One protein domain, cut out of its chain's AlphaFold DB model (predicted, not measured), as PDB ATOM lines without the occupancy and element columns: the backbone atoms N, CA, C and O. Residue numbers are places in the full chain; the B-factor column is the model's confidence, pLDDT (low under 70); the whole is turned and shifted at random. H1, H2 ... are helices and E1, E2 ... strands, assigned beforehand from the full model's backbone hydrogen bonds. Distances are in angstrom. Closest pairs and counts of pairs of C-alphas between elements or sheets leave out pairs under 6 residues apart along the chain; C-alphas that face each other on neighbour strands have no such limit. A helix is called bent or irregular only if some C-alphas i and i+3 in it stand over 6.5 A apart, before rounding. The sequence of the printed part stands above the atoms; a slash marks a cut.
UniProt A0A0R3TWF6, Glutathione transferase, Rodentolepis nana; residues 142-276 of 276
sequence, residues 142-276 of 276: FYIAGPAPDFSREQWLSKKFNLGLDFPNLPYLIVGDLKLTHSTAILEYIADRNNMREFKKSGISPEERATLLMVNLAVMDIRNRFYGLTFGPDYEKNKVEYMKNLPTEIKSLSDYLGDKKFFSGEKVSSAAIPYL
ATOM      1  N   PHE A 142     -11.963 -16.256 -54.720       85.94
ATOM      2  CA  PHE A 142     -11.923 -15.311 -55.829       85.94
ATOM      3  C   PHE A 142     -13.216 -15.349 -56.633       85.94
ATOM      4  O   PHE A 142     -13.705 -16.412 -57.017       85.94
ATOM      5  N   TYR A 143     -13.703 -14.155 -56.959       85.62
ATOM      6  CA  TYR A 143     -14.779 -13.950 -57.917       85.62
ATOM      7  C   TYR A 143     -14.198 -13.302 -59.166       85.62
ATOM      8  O   TYR A 143     -13.708 -12.171 -59.120       85.62
ATOM      9  N   ILE A 144     -14.231 -14.034 -60.269       82.81
ATOM     10  CA  ILE A 144     -13.685 -13.650 -61.561       82.81
ATOM     11  C   ILE A 144     -14.839 -13.102 -62.401       82.81
ATOM     12  O   ILE A 144     -15.912 -13.701 -62.479       82.81
ATOM     13  N   ALA A 145     -14.632 -11.930 -62.998       80.69
ATOM     14  CA  ALA A 145     -15.583 -11.403 -63.965       80.69
ATOM     15  C   ALA A 145     -15.575 -12.272 -65.232       80.69
ATOM     16  O   ALA A 145     -14.532 -12.798 -65.619       80.69
ATOM     17  N   GLY A 146     -16.725 -12.401 -65.892       75.50
ATOM     18  CA  GLY A 146     -16.816 -13.054 -67.198       75.50
ATOM     19  C   GLY A 146     -15.915 -12.391 -68.255       75.50
ATOM     20  O   GLY A 146     -15.363 -11.312 -68.019       75.50
ATOM     21  N   PRO A 147     -15.753 -13.012 -69.433       76.81
ATOM     22  CA  PRO A 147     -14.932 -12.451 -70.498       76.81
ATOM     23  C   PRO A 147     -15.474 -11.102 -71.001       76.81
ATOM     24  O   PRO A 147     -16.652 -10.771 -70.842       76.81
ATOM     25  N   ALA A 148     -14.592 -10.327 -71.636       71.38
ATOM     26  CA  ALA A 148     -14.972  -9.141 -72.391       71.38
ATOM     27  C   ALA A 148     -15.942  -9.505 -73.539       71.38
ATOM     28  O   ALA A 148     -15.832 -10.605 -74.086       71.38
ATOM     29  N   PRO A 149     -16.833  -8.587 -73.956       77.88
ATOM     30  CA  PRO A 149     -17.012  -7.227 -73.438       77.88
ATOM     31  C   PRO A 149     -17.943  -7.138 -72.217       77.88
ATOM     32  O   PRO A 149     -18.050  -6.069 -71.622       77.88
ATOM     33  N   ASP A 150     -18.607  -8.234 -71.840       79.75
ATOM     34  CA  ASP A 150     -19.713  -8.200 -70.874       79.75
ATOM     35  C   ASP A 150     -19.248  -8.108 -69.417       79.75
ATOM     36  O   ASP A 150     -19.962  -7.568 -68.571       79.75
ATOM     37  N   PHE A 151     -18.065  -8.655 -69.104       78.62
ATOM     38  CA  PHE A 151     -17.477  -8.644 -67.758       78.62
ATOM     39  C   PHE A 151     -18.472  -9.060 -66.659       78.62
ATOM     40  O   PHE A 151     -18.550  -8.439 -65.592       78.62
ATOM     41  N   SER A 152     -19.262 -10.108 -66.933       85.38
ATOM     42  CA  SER A 152     -20.352 -10.558 -66.059       85.38
ATOM     43  C   SER A 152     -19.888 -10.738 -64.612       85.38
ATOM     44  O   SER A 152     -18.846 -11.327 -64.339       85.38
ATOM     45  N   ARG A 153     -20.692 -10.251 -63.662       87.94
ATOM     46  CA  ARG A 153     -20.420 -10.341 -62.214       87.94
ATOM     47  C   ARG A 153     -21.197 -11.472 -61.539       87.94
ATOM     48  O   ARG A 153     -21.285 -11.505 -60.313       87.94
ATOM     49  N   GLU A 154     -21.782 -12.371 -62.324       92.00
ATOM     50  CA  GLU A 154     -22.705 -13.413 -61.866       92.00
ATOM     51  C   GLU A 154     -22.122 -14.307 -60.764       92.00
ATOM     52  O   GLU A 154     -22.811 -14.591 -59.783       92.00
ATOM     53  N   GLN A 155     -20.837 -14.672 -60.855       89.44
ATOM     54  CA  GLN A 155     -20.184 -15.498 -59.833       89.44
ATOM     55  C   GLN A 155     -20.264 -14.859 -58.437       89.44
ATOM     56  O   GLN A 155     -20.467 -15.554 -57.447       89.44
ATOM     57  N   TRP A 156     -20.137 -13.530 -58.352       91.12
ATOM     58  CA  TRP A 156     -20.324 -12.808 -57.096       91.12
ATOM     59  C   TRP A 156     -21.806 -12.615 -56.772       91.12
ATOM     60  O   TRP A 156     -22.235 -12.885 -55.653       91.12
ATOM     61  N   LEU A 157     -22.606 -12.156 -57.740       92.75
ATOM     62  CA  LEU A 157     -24.012 -11.807 -57.510       92.75
ATOM     63  C   LEU A 157     -24.860 -13.000 -57.043       92.75
ATOM     64  O   LEU A 157     -25.754 -12.809 -56.223       92.75
ATOM     65  N   SER A 158     -24.539 -14.216 -57.492       94.06
ATOM     66  CA  SER A 158     -25.194 -15.462 -57.064       94.06
ATOM     67  C   SER A 158     -24.889 -15.863 -55.614       94.06
ATOM     68  O   SER A 158     -25.706 -16.526 -54.974       94.06
ATOM     69  N   LYS A 159     -23.739 -15.448 -55.064       94.12
ATOM     70  CA  LYS A 159     -23.348 -15.742 -53.673       94.12
ATOM     71  C   LYS A 159     -23.605 -14.592 -52.707       94.12
ATOM     72  O   LYS A 159     -23.805 -14.842 -51.524       94.12
ATOM     73  N   LYS A 160     -23.621 -13.350 -53.199       92.81
ATOM     74  CA  LYS A 160     -23.609 -12.111 -52.407       92.81
ATOM     75  C   LYS A 160     -24.523 -12.141 -51.179       92.81
ATOM     76  O   LYS A 160     -24.076 -11.812 -50.088       92.81
ATOM     77  N   PHE A 161     -25.779 -12.542 -51.348       92.56
ATOM     78  CA  PHE A 161     -26.788 -12.506 -50.282       92.56
ATOM     79  C   PHE A 161     -26.930 -13.823 -49.500       92.56
ATOM     80  O   PHE A 161     -27.751 -13.904 -48.595       92.56
ATOM     81  N   ASN A 162     -26.108 -14.831 -49.808       94.38
ATOM     82  CA  ASN A 162     -26.174 -16.179 -49.228       94.38
ATOM     83  C   ASN A 162     -25.004 -16.487 -48.271       94.38
ATOM     84  O   ASN A 162     -24.895 -17.601 -47.771       94.38
ATOM     85  N   LEU A 163     -24.126 -15.511 -48.012       94.19
ATOM     86  CA  LEU A 163     -22.953 -15.653 -47.135       94.19
ATOM     87  C   LEU A 163     -23.216 -15.224 -45.677       94.19
ATOM     88  O   LEU A 163     -22.322 -15.306 -44.838       94.19
ATOM     89  N   GLY A 164     -24.423 -14.733 -45.374       94.88
ATOM     90  CA  GLY A 164     -24.780 -14.235 -44.040       94.88
ATOM     91  C   GLY A 164     -24.032 -12.962 -43.625       94.88
ATOM     92  O   GLY A 164     -23.818 -12.749 -42.439       94.88
ATOM     93  N   LEU A 165     -23.583 -12.150 -44.589       96.00
ATOM     94  CA  LEU A 165     -22.936 -10.857 -44.338       96.00
ATOM     95  C   LEU A 165     -24.003  -9.800 -44.015       96.00
ATOM     96  O   LEU A 165     -24.946  -9.655 -44.792       96.00
ATOM     97  N   ASP A 166     -23.812  -9.006 -42.958       95.25
ATOM     98  CA  ASP A 166     -24.735  -7.911 -42.603       95.25
ATOM     99  C   ASP A 166     -24.811  -6.839 -43.703       95.25
ATOM    100  O   ASP A 166     -25.884  -6.368 -44.084       95.25
ATOM    101  N   PHE A 167     -23.652  -6.495 -44.276       95.50
ATOM    102  CA  PHE A 167     -23.527  -5.544 -45.382       95.50
ATOM    103  C   PHE A 167     -22.762  -6.187 -46.547       95.50
ATOM    104  O   PHE A 167     -21.553  -5.970 -46.673       95.50
ATOM    105  N   PRO A 168     -23.419  -6.999 -47.405       94.44
ATOM    106  CA  PRO A 168     -22.739  -7.786 -48.431       94.44
ATOM    107  C   PRO A 168     -21.935  -6.942 -49.426       94.44
ATOM    108  O   PRO A 168     -22.495  -6.221 -50.260       94.44
ATOM    109  N   ASN A 169     -20.611  -7.077 -49.388       93.12
ATOM    110  CA  ASN A 169     -19.690  -6.374 -50.274       93.12
ATOM    111  C   ASN A 169     -18.370  -7.150 -50.425       93.12
ATOM    112  O   ASN A 169     -18.107  -8.084 -49.670       93.12
ATOM    113  N   LEU A 170     -17.548  -6.759 -51.402       91.88
ATOM    114  CA  LEU A 170     -16.173  -7.242 -51.553       91.88
ATOM    115  C   LEU A 170     -15.180  -6.111 -51.213       91.88
ATOM    116  O   LEU A 170     -15.430  -4.973 -51.614       91.88
ATOM    117  N   PRO A 171     -14.035  -6.407 -50.568       94.56
ATOM    118  CA  PRO A 171     -13.681  -7.696 -49.969       94.56
ATOM    119  C   PRO A 171     -14.509  -7.998 -48.707       94.56
ATOM    120  O   PRO A 171     -15.076  -7.087 -48.097       94.56
ATOM    121  N   TYR A 172     -14.545  -9.275 -48.323       96.94
ATOM    122  CA  TYR A 172     -15.066  -9.737 -47.037       96.94
ATOM    123  C   TYR A 172     -14.013 -10.578 -46.302       96.94
ATOM    124  O   TYR A 172     -13.115 -11.138 -46.930       96.94
ATOM    125  N   LEU A 173     -14.140 -10.663 -44.979       98.00
ATOM    126  CA  LEU A 173     -13.364 -11.529 -44.093       98.00
ATOM    127  C   LEU A 173     -14.334 -12.279 -43.172       98.00
ATOM    128  O   LEU A 173     -15.250 -11.671 -42.619       98.00
ATOM    129  N   ILE A 174     -14.121 -13.584 -42.996       97.81
ATOM    130  CA  ILE A 174     -14.898 -14.432 -42.085       97.81
ATOM    131  C   ILE A 174     -13.927 -15.075 -41.090       97.81
ATOM    132  O   ILE A 174     -12.993 -15.756 -41.506       97.81
ATOM    133  N   VAL A 175     -14.145 -14.856 -39.790       96.25
ATOM    134  CA  VAL A 175     -13.346 -15.427 -38.692       96.25
ATOM    135  C   VAL A 175     -14.295 -15.985 -37.634       96.25
ATOM    136  O   VAL A 175     -14.847 -15.241 -36.825       96.25
ATOM    137  N   GLY A 176     -14.511 -17.304 -37.650       94.81
ATOM    138  CA  GLY A 176     -15.556 -17.927 -36.834       94.81
ATOM    139  C   GLY A 176     -16.925 -17.317 -37.155       94.81
ATOM    140  O   GLY A 176     -17.347 -17.310 -38.311       94.81
ATOM    141  N   ASP A 177     -17.591 -16.760 -36.143       95.31
ATOM    142  CA  ASP A 177     -18.888 -16.097 -36.313       95.31
ATOM    143  C   ASP A 177     -18.785 -14.665 -36.854       95.31
ATOM    144  O   ASP A 177     -19.749 -14.168 -37.450       95.31
ATOM    145  N   LEU A 178     -17.623 -14.015 -36.696       97.00
ATOM    146  CA  LEU A 178     -17.394 -12.647 -37.146       97.00
ATOM    147  C   LEU A 178     -17.338 -12.593 -38.673       97.00
ATOM    148  O   LEU A 178     -16.545 -13.291 -39.309       97.00
ATOM    149  N   LYS A 179     -18.140 -11.702 -39.252       98.06
ATOM    150  CA  LYS A 179     -18.192 -11.458 -40.693       98.06
ATOM    151  C   LYS A 179     -18.038  -9.972 -40.953       98.06
ATOM    152  O   LYS A 179     -18.913  -9.183 -40.612       98.06
ATOM    153  N   LEU A 180     -16.919  -9.597 -41.557       98.25
ATOM    154  CA  LEU A 180     -16.609  -8.216 -41.892       98.25
ATOM    155  C   LEU A 180     -16.633  -8.021 -43.403       98.25
ATOM    156  O   LEU A 180     -16.172  -8.861 -44.173       98.25
ATOM    157  N   THR A 181     -17.120  -6.865 -43.821       96.62
ATOM    158  CA  THR A 181     -16.942  -6.313 -45.162       96.62
ATOM    159  C   THR A 181     -16.309  -4.930 -45.042       96.62
ATOM    160  O   THR A 181     -16.117  -4.426 -43.937       96.62
ATOM    161  N   HIS A 182     -16.007  -4.304 -46.181       94.25
ATOM    162  CA  HIS A 182     -15.261  -3.045 -46.285       94.25
ATOM    163  C   HIS A 182     -13.792  -3.198 -45.875       94.25
ATOM    164  O   HIS A 182     -13.446  -3.549 -44.748       94.25
ATOM    165  N   SER A 183     -12.890  -2.878 -46.803       94.56
ATOM    166  CA  SER A 183     -11.458  -3.126 -46.630       94.56
ATOM    167  C   SER A 183     -10.853  -2.426 -45.415       94.56
ATOM    168  O   SER A 183     -10.002  -3.007 -44.755       94.56
ATOM    169  N   THR A 184     -11.300  -1.210 -45.089       93.62
ATOM    170  CA  THR A 184     -10.776  -0.452 -43.941       93.62
ATOM    171  C   THR A 184     -11.128  -1.119 -42.611       93.62
ATOM    172  O   THR A 184     -10.265  -1.220 -41.747       93.62
ATOM    173  N   ALA A 185     -12.355  -1.632 -42.458       95.00
ATOM    174  CA  ALA A 185     -12.749  -2.362 -41.252       95.00
ATOM    175  C   ALA A 185     -11.956  -3.667 -41.102       95.00
ATOM    176  O   ALA A 185     -11.501  -3.988 -40.007       95.00
ATOM    177  N   ILE A 186     -11.733  -4.378 -42.212       97.75
ATOM    178  CA  ILE A 186     -10.938  -5.613 -42.233       97.75
ATOM    179  C   ILE A 186      -9.468  -5.339 -41.872       97.75
ATOM    180  O   ILE A 186      -8.907  -6.039 -41.035       97.75
ATOM    181  N   LEU A 187      -8.844  -4.317 -42.467       95.88
ATOM    182  CA  LEU A 187      -7.458  -3.941 -42.165       95.88
ATOM    183  C   LEU A 187      -7.277  -3.552 -40.699       95.88
ATOM    184  O   LEU A 187      -6.341  -4.015 -40.053       95.88
ATOM    185  N   GLU A 188      -8.174  -2.717 -40.171       93.88
ATOM    186  CA  GLU A 188      -8.099  -2.284 -38.777       93.88
ATOM    187  C   GLU A 188      -8.341  -3.433 -37.798       93.88
ATOM    188  O   GLU A 188      -7.655  -3.497 -36.782       93.88
ATOM    189  N   TYR A 189      -9.231  -4.374 -38.131       95.38
ATOM    190  CA  TYR A 189      -9.412  -5.601 -37.357       95.38
ATOM    191  C   TYR A 189      -8.115  -6.412 -37.267       95.38
ATOM    192  O   TYR A 189      -7.685  -6.769 -36.171       95.38
ATOM    193  N   ILE A 190      -7.465  -6.675 -38.407       96.81
ATOM    194  CA  ILE A 190      -6.210  -7.441 -38.444       96.81
ATOM    195  C   ILE A 190      -5.119  -6.710 -37.651       96.81
ATOM    196  O   ILE A 190      -4.403  -7.338 -36.873       96.81
ATOM    197  N   ALA A 191      -5.041  -5.384 -37.788       94.38
ATOM    198  CA  ALA A 191      -4.098  -4.547 -37.053       94.38
ATOM    199  C   ALA A 191      -4.323  -4.598 -35.531       94.38
ATOM    200  O   ALA A 191      -3.361  -4.728 -34.773       94.38
ATOM    201  N   ASP A 192      -5.579  -4.521 -35.080       91.94
ATOM    202  CA  ASP A 192      -5.943  -4.618 -33.662       91.94
ATOM    203  C   ASP A 192      -5.584  -6.001 -33.095       91.94
ATOM    204  O   ASP A 192      -4.998  -6.099 -32.018       91.94
ATOM    205  N   ARG A 193      -5.877  -7.074 -33.842       92.81
ATOM    206  CA  ARG A 193      -5.554  -8.461 -33.461       92.81
ATOM    207  C   ARG A 193      -4.052  -8.722 -33.352       92.81
ATOM    208  O   ARG A 193      -3.643  -9.550 -32.543       92.81
ATOM    209  N   ASN A 194      -3.251  -7.992 -34.125       93.50
ATOM    210  CA  ASN A 194      -1.800  -8.142 -34.197       93.50
ATOM    211  C   ASN A 194      -1.032  -7.051 -33.429       93.50
ATOM    212  O   ASN A 194       0.164  -6.871 -33.638       93.50
ATOM    213  N   ASN A 195      -1.694  -6.334 -32.510       89.81
ATOM    214  CA  ASN A 195      -1.089  -5.297 -31.657       89.81
ATOM    215  C   ASN A 195      -0.406  -4.148 -32.428       89.81
ATOM    216  O   ASN A 195       0.474  -3.474 -31.896       89.81
ATOM    217  N   MET A 196      -0.823  -3.891 -33.669       90.75
ATOM    218  CA  MET A 196      -0.285  -2.808 -34.503       90.75
ATOM    219  C   MET A 196      -0.941  -1.455 -34.187       90.75
ATOM    220  O   MET A 196      -0.515  -0.406 -34.667       90.75
ATOM    221  N   ARG A 197      -1.975  -1.453 -33.344       82.50
ATOM    222  CA  ARG A 197      -2.642  -0.252 -32.836       82.50
ATOM    223  C   ARG A 197      -2.563  -0.239 -31.318       82.50
ATOM    224  O   ARG A 197      -2.732  -1.271 -30.672       82.50
ATOM    225  N   GLU A 198      -2.316   0.934 -30.733       67.94
ATOM    226  CA  GLU A 198      -2.314   1.078 -29.277       67.94
ATOM    227  C   GLU A 198      -3.729   0.845 -28.723       67.94
ATOM    228  O   GLU A 198      -4.560   1.745 -28.638       67.94
ATOM    229  N   PHE A 199      -4.000  -0.395 -28.312       61.19
ATOM    230  CA  PHE A 199      -5.279  -0.844 -27.748       61.19
ATOM    231  C   PHE A 199      -5.539  -0.321 -26.319       61.19
ATOM    232  O   PHE A 199      -6.560  -0.601 -25.686       61.19
ATOM    233  N   LYS A 200      -4.620   0.473 -25.767       50.31
ATOM    234  CA  LYS A 200      -4.695   0.973 -24.394       50.31
ATOM    235  C   LYS A 200      -5.762   2.068 -24.280       50.31
ATOM    236  O   LYS A 200      -5.395   3.236 -24.340       50.31
ATOM    237  N   LYS A 201      -7.050   1.712 -24.088       50.78
ATOM    238  CA  LYS A 201      -8.008   2.366 -23.141       50.78
ATOM    239  C   LYS A 201      -9.514   2.207 -23.430       50.78
ATOM    240  O   LYS A 201     -10.290   2.662 -22.597       50.78
ATOM    241  N   SER A 202      -9.982   1.603 -24.529       59.06
ATOM    242  CA  SER A 202     -11.432   1.663 -24.835       59.06
ATOM    243  C   SER A 202     -12.308   0.592 -24.173       59.06
ATOM    244  O   SER A 202     -13.514   0.790 -24.115       59.06
ATOM    245  N   GLY A 203     -11.750  -0.531 -23.698       71.31
ATOM    246  CA  GLY A 203     -12.546  -1.644 -23.139       71.31
ATOM    247  C   GLY A 203     -13.462  -2.352 -24.153       71.31
ATOM    248  O   GLY A 203     -14.314  -3.137 -23.762       71.31
ATOM    249  N   ILE A 204     -13.273  -2.065 -25.442       80.56
ATOM    250  CA  ILE A 204     -14.050  -2.551 -26.591       80.56
ATOM    251  C   ILE A 204     -13.155  -3.514 -27.359       80.56
ATOM    252  O   ILE A 204     -11.993  -3.171 -27.589       80.56
ATOM    253  N   SER A 205     -13.656  -4.687 -27.740       88.12
ATOM    254  CA  SER A 205     -12.842  -5.704 -28.416       88.12
ATOM    255  C   SER A 205     -12.505  -5.314 -29.870       88.12
ATOM    256  O   SER A 205     -13.200  -4.473 -30.455       88.12
ATOM    257  N   PRO A 206     -11.462  -5.907 -30.486       90.81
ATOM    258  CA  PRO A 206     -11.185  -5.745 -31.918       90.81
ATOM    259  C   PRO A 206     -12.407  -6.032 -32.804       90.81
ATOM    260  O   PRO A 206     -12.687  -5.294 -33.746       90.81
ATOM    261  N   GLU A 207     -13.164  -7.077 -32.472       93.06
ATOM    262  CA  GLU A 207     -14.371  -7.500 -33.184       93.06
ATOM    263  C   GLU A 207     -15.464  -6.424 -33.117       93.06
ATOM    264  O   GLU A 207     -16.025  -6.038 -34.144       93.06
ATOM    265  N   GLU A 208     -15.737  -5.891 -31.922       90.44
ATOM    266  CA  GLU A 208     -16.745  -4.847 -31.726       90.44
ATOM    267  C   GLU A 208     -16.353  -3.551 -32.452       90.44
ATOM    268  O   GLU A 208     -17.167  -2.963 -33.167       90.44
ATOM    269  N   ARG A 209     -15.086  -3.131 -32.345       89.62
ATOM    270  CA  ARG A 209     -14.580  -1.932 -33.032       89.62
ATOM    271  C   ARG A 209     -14.676  -2.066 -34.551       89.62
ATOM    272  O   ARG A 209     -15.170  -1.151 -35.209       89.62
ATOM    273  N   ALA A 210     -14.231  -3.192 -35.102       93.56
ATOM    274  CA  ALA A 210     -14.280  -3.438 -36.539       93.56
ATOM    275  C   ALA A 210     -15.719  -3.503 -37.062       93.56
ATOM    276  O   ALA A 210     -16.014  -2.945 -38.119       93.56
ATOM    277  N   THR A 211     -16.632  -4.104 -36.297       94.62
ATOM    278  CA  THR A 211     -18.057  -4.161 -36.644       94.62
ATOM    279  C   THR A 211     -18.674  -2.761 -36.661       94.62
ATOM    280  O   THR A 211     -19.345  -2.385 -37.622       94.62
ATOM    281  N   LEU A 212     -18.399  -1.941 -35.645       93.12
ATOM    282  CA  LEU A 212     -18.869  -0.554 -35.597       93.12
ATOM    283  C   LEU A 212     -18.300   0.301 -36.734       93.12
ATOM    284  O   LEU A 212     -19.023   1.109 -37.323       93.12
ATOM    285  N   LEU A 213     -17.027   0.102 -37.079       92.94
ATOM    286  CA  LEU A 213     -16.416   0.757 -38.228       92.94
ATOM    287  C   LEU A 213     -17.070   0.303 -39.541       92.94
ATOM    288  O   LEU A 213     -17.382   1.149 -40.375       92.94
ATOM    289  N   MET A 214     -17.345  -0.992 -39.714       95.56
ATOM    290  CA  MET A 214     -18.060  -1.524 -40.882       95.56
ATOM    291  C   MET A 214     -19.449  -0.887 -41.034       95.56
ATOM    292  O   MET A 214     -19.801  -0.470 -42.136       95.56
ATOM    293  N   VAL A 215     -20.212  -0.748 -39.944       95.00
ATOM    294  CA  VAL A 215     -21.516  -0.057 -39.958       95.00
ATOM    295  C   VAL A 215     -21.353   1.398 -40.403       95.00
ATOM    296  O   VAL A 215     -22.075   1.863 -41.284       95.00
ATOM    297  N   ASN A 216     -20.382   2.123 -39.837       92.38
ATOM    298  CA  ASN A 216     -20.117   3.510 -40.218       92.38
ATOM    299  C   ASN A 216     -19.735   3.639 -41.705       92.38
ATOM    300  O   ASN A 216     -20.190   4.557 -42.387       92.38
ATOM    301  N   LEU A 217     -18.947   2.700 -42.234       92.81
ATOM    302  CA  LEU A 217     -18.582   2.661 -43.651       92.81
ATOM    303  C   LEU A 217     -19.791   2.343 -44.545       92.81
ATOM    304  O   LEU A 217     -19.954   2.992 -45.575       92.81
ATOM    305  N   ALA A 218     -20.691   1.450 -44.122       93.81
ATOM    306  CA  ALA A 218     -21.939   1.181 -44.839       93.81
ATOM    307  C   ALA A 218     -22.848   2.427 -44.909       93.81
ATOM    308  O   ALA A 218     -23.430   2.727 -45.955       93.81
ATOM    309  N   VAL A 219     -22.922   3.209 -43.824       93.25
ATOM    310  CA  VAL A 219     -23.617   4.509 -43.812       93.25
ATOM    311  C   VAL A 219     -22.917   5.517 -44.728       93.25
ATOM    312  O   VAL A 219     -23.576   6.241 -45.479       93.25
ATOM    313  N   MET A 220     -21.582   5.558 -44.704       91.31
ATOM    314  CA  MET A 220     -20.792   6.431 -45.571       91.31
ATOM    315  C   MET A 220     -21.014   6.119 -47.055       91.31
ATOM    316  O   MET A 220     -21.100   7.044 -47.857       91.31
ATOM    317  N   ASP A 221     -21.171   4.850 -47.418       91.31
ATOM    318  CA  ASP A 221     -21.486   4.409 -48.777       91.31
ATOM    319  C   ASP A 221     -22.829   4.970 -49.271       91.31
ATOM    320  O   ASP A 221     -22.904   5.514 -50.379       91.31
ATOM    321  N   ILE A 222     -23.875   4.902 -48.440       91.94
ATOM    322  CA  ILE A 222     -25.195   5.485 -48.748       91.94
ATOM    323  C   ILE A 222     -25.071   7.003 -48.891       91.94
ATOM    324  O   ILE A 222     -25.534   7.587 -49.872       91.94
ATOM    325  N   ARG A 223     -24.377   7.644 -47.946       92.69
ATOM    326  CA  ARG A 223     -24.135   9.088 -47.958       92.69
ATOM    327  C   ARG A 223     -23.402   9.525 -49.229       92.69
ATOM    328  O   ARG A 223     -23.797  10.500 -49.859       92.69
ATOM    329  N   ASN A 224     -22.361   8.802 -49.632       89.88
ATOM    330  CA  ASN A 224     -21.577   9.107 -50.827       89.88
ATOM    331  C   ASN A 224     -22.400   8.930 -52.109       89.88
ATOM    332  O   ASN A 224     -22.270   9.744 -53.023       89.88
ATOM    333  N   ARG A 225     -23.280   7.921 -52.177       90.94
ATOM    334  CA  ARG A 225     -24.231   7.772 -53.291       90.94
ATOM    335  C   ARG A 225     -25.231   8.920 -53.343       90.94
ATOM    336  O   ARG A 225     -25.485   9.440 -54.424       90.94
ATOM    337  N   PHE A 226     -25.742   9.352 -52.192       93.69
ATOM    338  CA  PHE A 226     -26.621  10.515 -52.115       93.69
ATOM    339  C   PHE A 226     -25.920  11.792 -52.597       93.69
ATOM    340  O   PHE A 226     -26.453  12.483 -53.460       93.69
ATOM    341  N   TYR A 227     -24.697  12.064 -52.130       91.44
ATOM    342  CA  TYR A 227     -23.893  13.188 -52.626       91.44
ATOM    343  C   TYR A 227     -23.642  13.098 -54.134       91.44
ATOM    344  O   TYR A 227     -23.781  14.093 -54.845       91.44
ATOM    345  N   GLY A 228     -23.297  11.907 -54.632       90.75
ATOM    346  CA  GLY A 228     -23.097  11.666 -56.059       90.75
ATOM    347  C   GLY A 228     -24.357  11.927 -56.885       90.75
ATOM    348  O   GLY A 228     -24.253  12.451 -57.988       90.75
ATOM    349  N   LEU A 229     -25.539  11.627 -56.341       93.25
ATOM    350  CA  LEU A 229     -26.812  11.985 -56.955       93.25
ATOM    351  C   LEU A 229     -27.019  13.507 -56.966       93.25
ATOM    352  O   LEU A 229     -27.296  14.067 -58.021       93.25
ATOM    353  N   THR A 230     -26.920  14.177 -55.814       94.31
ATOM    354  CA  THR A 230     -27.345  15.583 -55.671       94.31
ATOM    355  C   THR A 230     -26.400  16.590 -56.318       94.31
ATOM    356  O   THR A 230     -26.841  17.672 -56.692       94.31
ATOM    357  N   PHE A 231     -25.112  16.258 -56.435       91.50
ATOM    358  CA  PHE A 231     -24.094  17.119 -57.053       91.50
ATOM    359  C   PHE A 231     -23.602  16.595 -58.411       91.50
ATOM    360  O   PHE A 231     -22.773  17.242 -59.052       91.50
ATOM    361  N   GLY A 232     -24.073  15.422 -58.841       88.94
ATOM    362  CA  GLY A 232     -23.734  14.840 -60.137       88.94
ATOM    363  C   GLY A 232     -24.564  15.415 -61.291       88.94
ATOM    364  O   GLY A 232     -25.581  16.076 -61.070       88.94
ATOM    365  N   PRO A 233     -24.155  15.156 -62.546       88.69
ATOM    366  CA  PRO A 233     -24.968  15.488 -63.710       88.69
ATOM    367  C   PRO A 233     -26.258  14.653 -63.741       88.69
ATOM    368  O   PRO A 233     -26.368  13.620 -63.078       88.69
ATOM    369  N   ASP A 234     -27.232  15.083 -64.545       92.44
ATOM    370  CA  ASP A 234     -28.470  14.342 -64.825       92.44
ATOM    371  C   ASP A 234     -29.282  13.933 -63.575       92.44
ATOM    372  O   ASP A 234     -29.856  12.842 -63.533       92.44
ATOM    373  N   TYR A 235     -29.354  14.804 -62.557       93.38
ATOM    374  CA  TYR A 235     -30.035  14.543 -61.276       93.38
ATOM    375  C   TYR A 235     -31.412  13.881 -61.437       93.38
ATOM    376  O   TYR A 235     -31.647  12.817 -60.868       93.38
ATOM    377  N   GLU A 236     -32.303  14.456 -62.254       94.12
ATOM    378  CA  GLU A 236     -33.671  13.937 -62.416       94.12
ATOM    379  C   GLU A 236     -33.704  12.513 -62.988       94.12
ATOM    380  O   GLU A 236     -34.526  11.692 -62.582       94.12
ATOM    381  N   LYS A 237     -32.764  12.178 -63.879       92.94
ATOM    382  CA  LYS A 237     -32.629  10.829 -64.443       92.94
ATOM    383  C   LYS A 237     -32.062   9.858 -63.408       92.94
ATOM    384  O   LYS A 237     -32.605   8.772 -63.209       92.94
ATOM    385  N   ASN A 238     -30.980  10.248 -62.737       92.94
ATOM    386  CA  ASN A 238     -30.263   9.392 -61.790       92.94
ATOM    387  C   ASN A 238     -31.062   9.144 -60.503       92.94
ATOM    388  O   ASN A 238     -30.939   8.083 -59.887       92.94
ATOM    389  N   LYS A 239     -31.938  10.083 -60.127       95.56
ATOM    390  CA  LYS A 239     -32.828   9.967 -58.969       95.56
ATOM    391  C   LYS A 239     -33.736   8.745 -59.062       95.56
ATOM    392  O   LYS A 239     -33.966   8.102 -58.045       95.56
ATOM    393  N   VAL A 240     -34.225   8.396 -60.254       94.50
ATOM    394  CA  VAL A 240     -35.120   7.240 -60.446       94.50
ATOM    395  C   VAL A 240     -34.434   5.941 -60.016       94.50
ATOM    396  O   VAL A 240     -34.976   5.192 -59.205       94.50
ATOM    397  N   GLU A 241     -33.216   5.700 -60.503       91.31
ATOM    398  CA  GLU A 241     -32.456   4.493 -60.162       91.31
ATOM    399  C   GLU A 241     -31.973   4.515 -58.705       91.31
ATOM    400  O   GLU A 241     -31.997   3.492 -58.020       91.31
ATOM    401  N   TYR A 242     -31.597   5.687 -58.186       92.62
ATOM    402  CA  TYR A 242     -31.254   5.836 -56.772       92.62
ATOM    403  C   TYR A 242     -32.428   5.453 -55.860       92.62
ATOM    404  O   TYR A 242     -32.270   4.629 -54.960       92.62
ATOM    405  N   MET A 243     -33.627   5.984 -56.124       94.94
ATOM    406  CA  MET A 243     -34.823   5.704 -55.321       94.94
ATOM    407  C   MET A 243     -35.272   4.242 -55.410       94.94
ATOM    408  O   MET A 243     -35.876   3.739 -54.466       94.94
ATOM    409  N   LYS A 244     -34.955   3.542 -56.504       93.56
ATOM    410  CA  LYS A 244     -35.203   2.102 -56.646       93.56
ATOM    411  C   LYS A 244     -34.298   1.260 -55.738       93.56
ATOM    412  O   LYS A 244     -34.748   0.252 -55.200       93.56
ATOM    413  N   ASN A 245     -33.042   1.669 -55.563       89.00
ATOM    414  CA  ASN A 245     -32.051   0.921 -54.782       89.00
ATOM    415  C   ASN A 245     -32.050   1.290 -53.289       89.00
ATOM    416  O   ASN A 245     -31.767   0.431 -52.452       89.00
ATOM    417  N   LEU A 246     -32.419   2.531 -52.947       92.12
ATOM    418  CA  LEU A 246     -32.392   3.049 -51.578       92.12
ATOM    419  C   LEU A 246     -33.131   2.165 -50.550       92.12
ATOM    420  O   LEU A 246     -32.558   1.935 -49.486       92.12
ATOM    421  N   PRO A 247     -34.338   1.614 -50.812       94.12
ATOM    422  CA  PRO A 247     -35.022   0.758 -49.843       94.12
ATOM    423  C   PRO A 247     -34.197  -0.460 -49.419       94.12
ATOM    424  O   PRO A 247     -34.175  -0.792 -48.239       94.12
ATOM    425  N   THR A 248     -33.477  -1.094 -50.349       89.00
ATOM    426  CA  THR A 248     -32.609  -2.245 -50.055       89.00
ATOM    427  C   THR A 248     -31.439  -1.849 -49.156       89.00
ATOM    428  O   THR A 248     -31.076  -2.593 -48.247       89.00
ATOM    429  N   GLU A 249     -30.859  -0.668 -49.380       87.25
ATOM    430  CA  GLU A 249     -29.731  -0.155 -48.594       87.25
ATOM    431  C   GLU A 249     -30.151   0.291 -47.188       87.25
ATOM    432  O   GLU A 249     -29.438   0.056 -46.218       87.25
ATOM    433  N   ILE A 250     -31.332   0.897 -47.054       93.19
ATOM    434  CA  ILE A 250     -31.900   1.229 -45.742       93.19
ATOM    435  C   ILE A 250     -32.327  -0.043 -45.004       93.19
ATOM    436  O   ILE A 250     -32.158  -0.129 -43.789       93.19
ATOM    437  N   LYS A 251     -32.829  -1.053 -45.726       93.56
ATOM    438  CA  LYS A 251     -33.214  -2.334 -45.132       93.56
ATOM    439  C   LYS A 251     -32.026  -3.025 -44.466       93.56
ATOM    440  O   LYS A 251     -32.193  -3.477 -43.346       93.56
ATOM    441  N   SER A 252     -30.839  -3.062 -45.077       91.94
ATOM    442  CA  SER A 252     -29.674  -3.696 -44.431       91.94
ATOM    443  C   SER A 252     -29.273  -3.002 -43.124       91.94
ATOM    444  O   SER A 252     -28.963  -3.674 -42.142       91.94
ATOM    445  N   LEU A 253     -29.347  -1.666 -43.064       94.56
ATOM    446  CA  LEU A 253     -29.145  -0.923 -41.814       94.56
ATOM    447  C   LEU A 253     -30.226  -1.241 -40.775       94.56
ATOM    448  O   LEU A 253     -29.907  -1.414 -39.601       94.56
ATOM    449  N   SER A 254     -31.488  -1.325 -41.202       95.81
ATOM    450  CA  SER A 254     -32.614  -1.673 -40.330       95.81
ATOM    451  C   SER A 254     -32.506  -3.100 -39.789       95.81
ATOM    452  O   SER A 254     -32.726  -3.310 -38.601       95.81
ATOM    453  N   ASP A 255     -32.153  -4.064 -40.640       95.38
ATOM    454  CA  ASP A 255     -31.975  -5.470 -40.273       95.38
ATOM    455  C   ASP A 255     -30.835  -5.616 -39.255       95.38
ATOM    456  O   ASP A 255     -30.986  -6.306 -38.249       95.38
ATOM    457  N   TYR A 256     -29.713  -4.918 -39.474       94.44
ATOM    458  CA  TYR A 256     -28.589  -4.934 -38.539       94.44
ATOM    459  C   TYR A 256     -28.923  -4.252 -37.202       94.44
ATOM    460  O   TYR A 256     -28.468  -4.705 -36.143       94.44
ATOM    461  N   LEU A 257     -29.677  -3.145 -37.229       95.50
ATOM    462  CA  LEU A 257     -30.119  -2.465 -36.011       95.50
ATOM    463  C   LEU A 257     -31.020  -3.391 -35.185       95.50
ATOM    464  O   LEU A 257     -30.783  -3.542 -33.987       95.50
ATOM    465  N   GLY A 258     -31.985  -4.055 -35.827       95.81
ATOM    466  CA  GLY A 258     -32.933  -4.944 -35.159       95.81
ATOM    467  C   GLY A 258     -33.599  -4.251 -33.968       95.81
ATOM    468  O   GLY A 258     -34.049  -3.112 -34.080       95.81
ATOM    469  N   ASP A 259     -33.588  -4.916 -32.813       96.25
ATOM    470  CA  ASP A 259     -34.152  -4.388 -31.562       96.25
ATOM    471  C   ASP A 259     -33.167  -3.522 -30.752       96.25
ATOM    472  O   ASP A 259     -33.501  -3.045 -29.664       96.25
ATOM    473  N   LYS A 260     -31.936  -3.316 -31.242       94.75
ATOM    474  CA  LYS A 260     -30.924  -2.535 -30.520       94.75
ATOM    475  C   LYS A 260     -31.352  -1.071 -30.450       94.75
ATOM    476  O   LYS A 260     -31.785  -0.480 -31.439       94.75
ATOM    477  N   LYS A 261     -31.106  -0.430 -29.306       94.38
ATOM    478  CA  LYS A 261     -31.344   1.013 -29.145       94.38
ATOM    479  C   LYS A 261     -30.422   1.872 -30.023       94.38
ATOM    480  O   LYS A 261     -30.821   2.936 -30.495       94.38
ATOM    481  N   PHE A 262     -29.190   1.418 -30.228       93.12
ATOM    482  CA  PHE A 262     -28.173   2.045 -31.067       93.12
ATOM    483  C   PHE A 262     -27.448   0.977 -31.894       93.12
ATOM    484  O   PHE A 262     -27.430  -0.198 -31.537       93.12
ATOM    485  N   PHE A 263     -26.732   1.376 -32.949       91.19
ATOM    486  CA  PHE A 263     -25.880   0.452 -33.720       91.19
ATOM    487  C   PHE A 263     -24.789  -0.247 -32.880       91.19
ATOM    488  O   PHE A 263     -24.272  -1.285 -33.289       91.19
ATOM    489  N   SER A 264     -24.472   0.302 -31.701       89.44
ATOM    490  CA  SER A 264     -23.573  -0.263 -30.679       89.44
ATOM    491  C   SER A 264     -24.277  -1.096 -29.600       89.44
ATOM    492  O   SER A 264     -23.640  -1.502 -28.635       89.44
ATOM    493  N   GLY A 265     -25.578  -1.366 -29.733       89.06
ATOM    494  CA  GLY A 265     -26.379  -2.048 -28.715       89.06
ATOM    495  C   GLY A 265     -27.127  -1.056 -27.823       89.06
ATOM    496  O   GLY A 265     -27.795  -0.149 -28.314       89.06
ATOM    497  N   GLU A 266     -27.026  -1.213 -26.504       89.12
ATOM    498  CA  GLU A 266     -27.826  -0.447 -25.530       89.12
ATOM    499  C   GLU A 266     -27.333   0.985 -25.276       89.12
ATOM    500  O   GLU A 266     -28.073   1.838 -24.777       89.12
ATOM    501  N   LYS A 267     -26.068   1.269 -25.596       85.88
ATOM    502  CA  LYS A 267     -25.417   2.560 -25.339       85.88
ATOM    503  C   LYS A 267     -24.725   3.060 -26.598       85.88
ATOM    504  O   LYS A 267     -24.289   2.269 -27.425       85.88
ATOM    505  N   VAL A 268     -24.585   4.378 -26.706       83.75
ATOM    506  CA  VAL A 268     -23.758   5.002 -27.743       83.75
ATOM    507  C   VAL A 268     -22.290   4.671 -27.474       83.75
ATOM    508  O   VAL A 268     -21.802   4.889 -26.364       83.75
ATOM    509  N   SER A 269     -21.585   4.182 -28.492       79.00
ATOM    510  CA  SER A 269     -20.141   3.939 -28.454       79.00
ATOM    511  C   SER A 269     -19.369   5.013 -29.221       79.00
ATOM    512  O   SER A 269     -19.747   5.396 -30.328       79.00
ATOM    513  N   SER A 270     -18.248   5.472 -28.656       68.56
ATOM    514  CA  SER A 270     -17.303   6.370 -29.333       68.56
ATOM    515  C   SER A 270     -16.314   5.632 -30.242       68.56
ATOM    516  O   SER A 270     -15.599   6.279 -31.006       68.56
ATOM    517  N   ALA A 271     -16.279   4.293 -30.214       65.44
ATOM    518  CA  ALA A 271     -15.333   3.501 -31.007       65.44
ATOM    519  C   ALA A 271     -15.561   3.585 -32.523       65.44
ATOM    520  O   ALA A 271     -14.661   3.250 -33.287       65.44
ATOM    521  N   ALA A 272     -16.739   4.050 -32.951       54.88
ATOM    522  CA  ALA A 272     -17.101   4.210 -34.356       54.88
ATOM    523  C   ALA A 272     -16.700   5.568 -34.955       54.88
ATOM    524  O   ALA A 272     -16.952   5.789 -36.136       54.88
ATOM    525  N   ILE A 273     -16.139   6.493 -34.165       54.50
ATOM    526  CA  ILE A 273     -15.733   7.812 -34.660       54.50
ATOM    527  C   ILE A 273     -14.292   7.678 -35.164       54.50
ATOM    528  O   ILE A 273     -13.372   7.693 -34.342       54.50
ATOM    529  N   PRO A 274     -14.044   7.534 -36.483       46.56
ATOM    530  CA  PRO A 274     -12.707   7.773 -36.997       46.56
ATOM    531  C   PRO A 274     -12.392   9.220 -36.630       46.56
ATOM    532  O   PRO A 274     -13.086  10.114 -37.101       46.56
ATOM    533  N   TYR A 275     -11.446   9.414 -35.708       41.66
ATOM    534  CA  TYR A 275     -11.013  10.705 -35.170       41.66
ATOM    535  C   TYR A 275     -11.246  11.845 -36.177       41.66
ATOM    536  O   TYR A 275     -10.638  11.832 -37.254       41.66
ATOM    537  N   LEU A 276     -12.192  12.733 -35.832       31.16
ATOM    538  CA  LEU A 276     -12.432  14.016 -36.501       31.16
ATOM    539  C   LEU A 276     -11.128  14.811 -36.590       31.16
ATOM    540  O   LEU A 276     -10.376  14.799 -35.586       31.16
TER     541      LEU A 276
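Overview. This is residues 142 to 276 of the 276 residues of the protein "Glutathione transferase" of Rodentolepis nana (UniProt A0A0R3TWF6). One long helix, H3, forms a spine; at its beginning the strand hairpin E1 and E2 and the helix H2 pack on it, and past its other end the chain turns and folds back as the bent helix H4, whose arm H4b runs beside H3. Before the sheet, residues 142 to 153 and the short helix H1 lie far out from the middle, with H1 apart from H2, H3 and both arms of H4, while residues 158 to 171 lead back inward to E1; residues 231 to 236 stick out at the turn between H3 and H4. The printed part has 135 residues with four named helices and two named strands, in the order H1, E1, E2, H2, H3, H4; the class is mostly helix, and the sheet of two strands, E1 - E2, is antiparallel. The whole is only just loose, close to compact, with a radius of gyration of the C-alphas of 17.2 A, and spans 49 by 33 by 29 A.

Along the chain. Residues 142 to 153 come first, with no named element. H1 is residues 154 to 157, beginning at C-alpha 154 (-22.705, -13.413, -61.866), and is 4.8 A from first to last C-alpha. E1 is residues 172 to 175 and E2 is residues 178 to 181, each 10.2 A long. H2 is residues 183 to 193, 15.4 A long. H3, the longest helix, is residues 206 to 231 and runs 36.3 A from C-alpha 206 at (-11.185, -5.745, -31.918) to C-alpha 231 at (-24.094, 17.119, -57.053). H4, residues 235 to 257, was assigned as one helix by its hydrogen bonds but is bent: C-alphas 244 and 247 are 6.9 A apart. Its arms are H4a, residues 235 to 244, 14.2 A long, and H4b, residues 247 to 257, 15.0 A long, ending at C-alpha 257 (-30.119, -2.465, -36.011).

Arrangement. H1 touches no helix and is apart from E2. E1 and E2 are a hairpin of antiparallel neighbour strands, with 168 degrees between their directions; N 173 and O 180 are 2.8 A apart and N 178 and O 175 are 3.0 A apart, both within hydrogen-bond range. The closest C-alphas of E1 and H2, Leu 173 and Ile 186, are 6.7 A apart. The closest C-alphas of E2 and H3, Thr 181 and Met 214, are 6.5 A apart. H2 and H3 are a helical hairpin and touch, at a shallow tilt of 17 degrees, opposite ways; their closest C-alphas are those of Ala 185 and Ala 210, 5.1 A apart, and H3 touches H2 with residues 206 to 214 alone. H3 and H4a are also a helical hairpin and touch, opposite ways at a steep tilt of 38 degrees, only just past shallow; H3 touches H4a with residue 229 alone, and the closest C-alphas, those of Leu 229 and Tyr 235, are 6.0 A apart. H4a and H4b stand at a steep tilt of 49 degrees. H3 and H4b are close but not clearly touching, at a shallow tilt of 23 degrees, opposite ways, with the C-alphas of Ile 222 and Glu 249 closest at 7.2 A. H2 is apart from both arms of H4. Each O i to N i+4 pair is within hydrogen-bond range in H2 and H3, against 4 of 6 in H4a and 6 of 7 in H4b; H1 is too short for such a pair.

Size, cuts and confidence. The two C-alphas farthest apart, those of Pro 149 and Lys 201, are 52.0 A apart. The printed part has no cut and ends at Leu 276, the chain's last residue. The links H1 to E1, of 14 residues, and H2 to H3, of 12 residues, are long, and residues 258 to 276 hold no named element. The mean pLDDT of the printed part is 88.2; residues 198 to 202 and 270 to 276 are under 70.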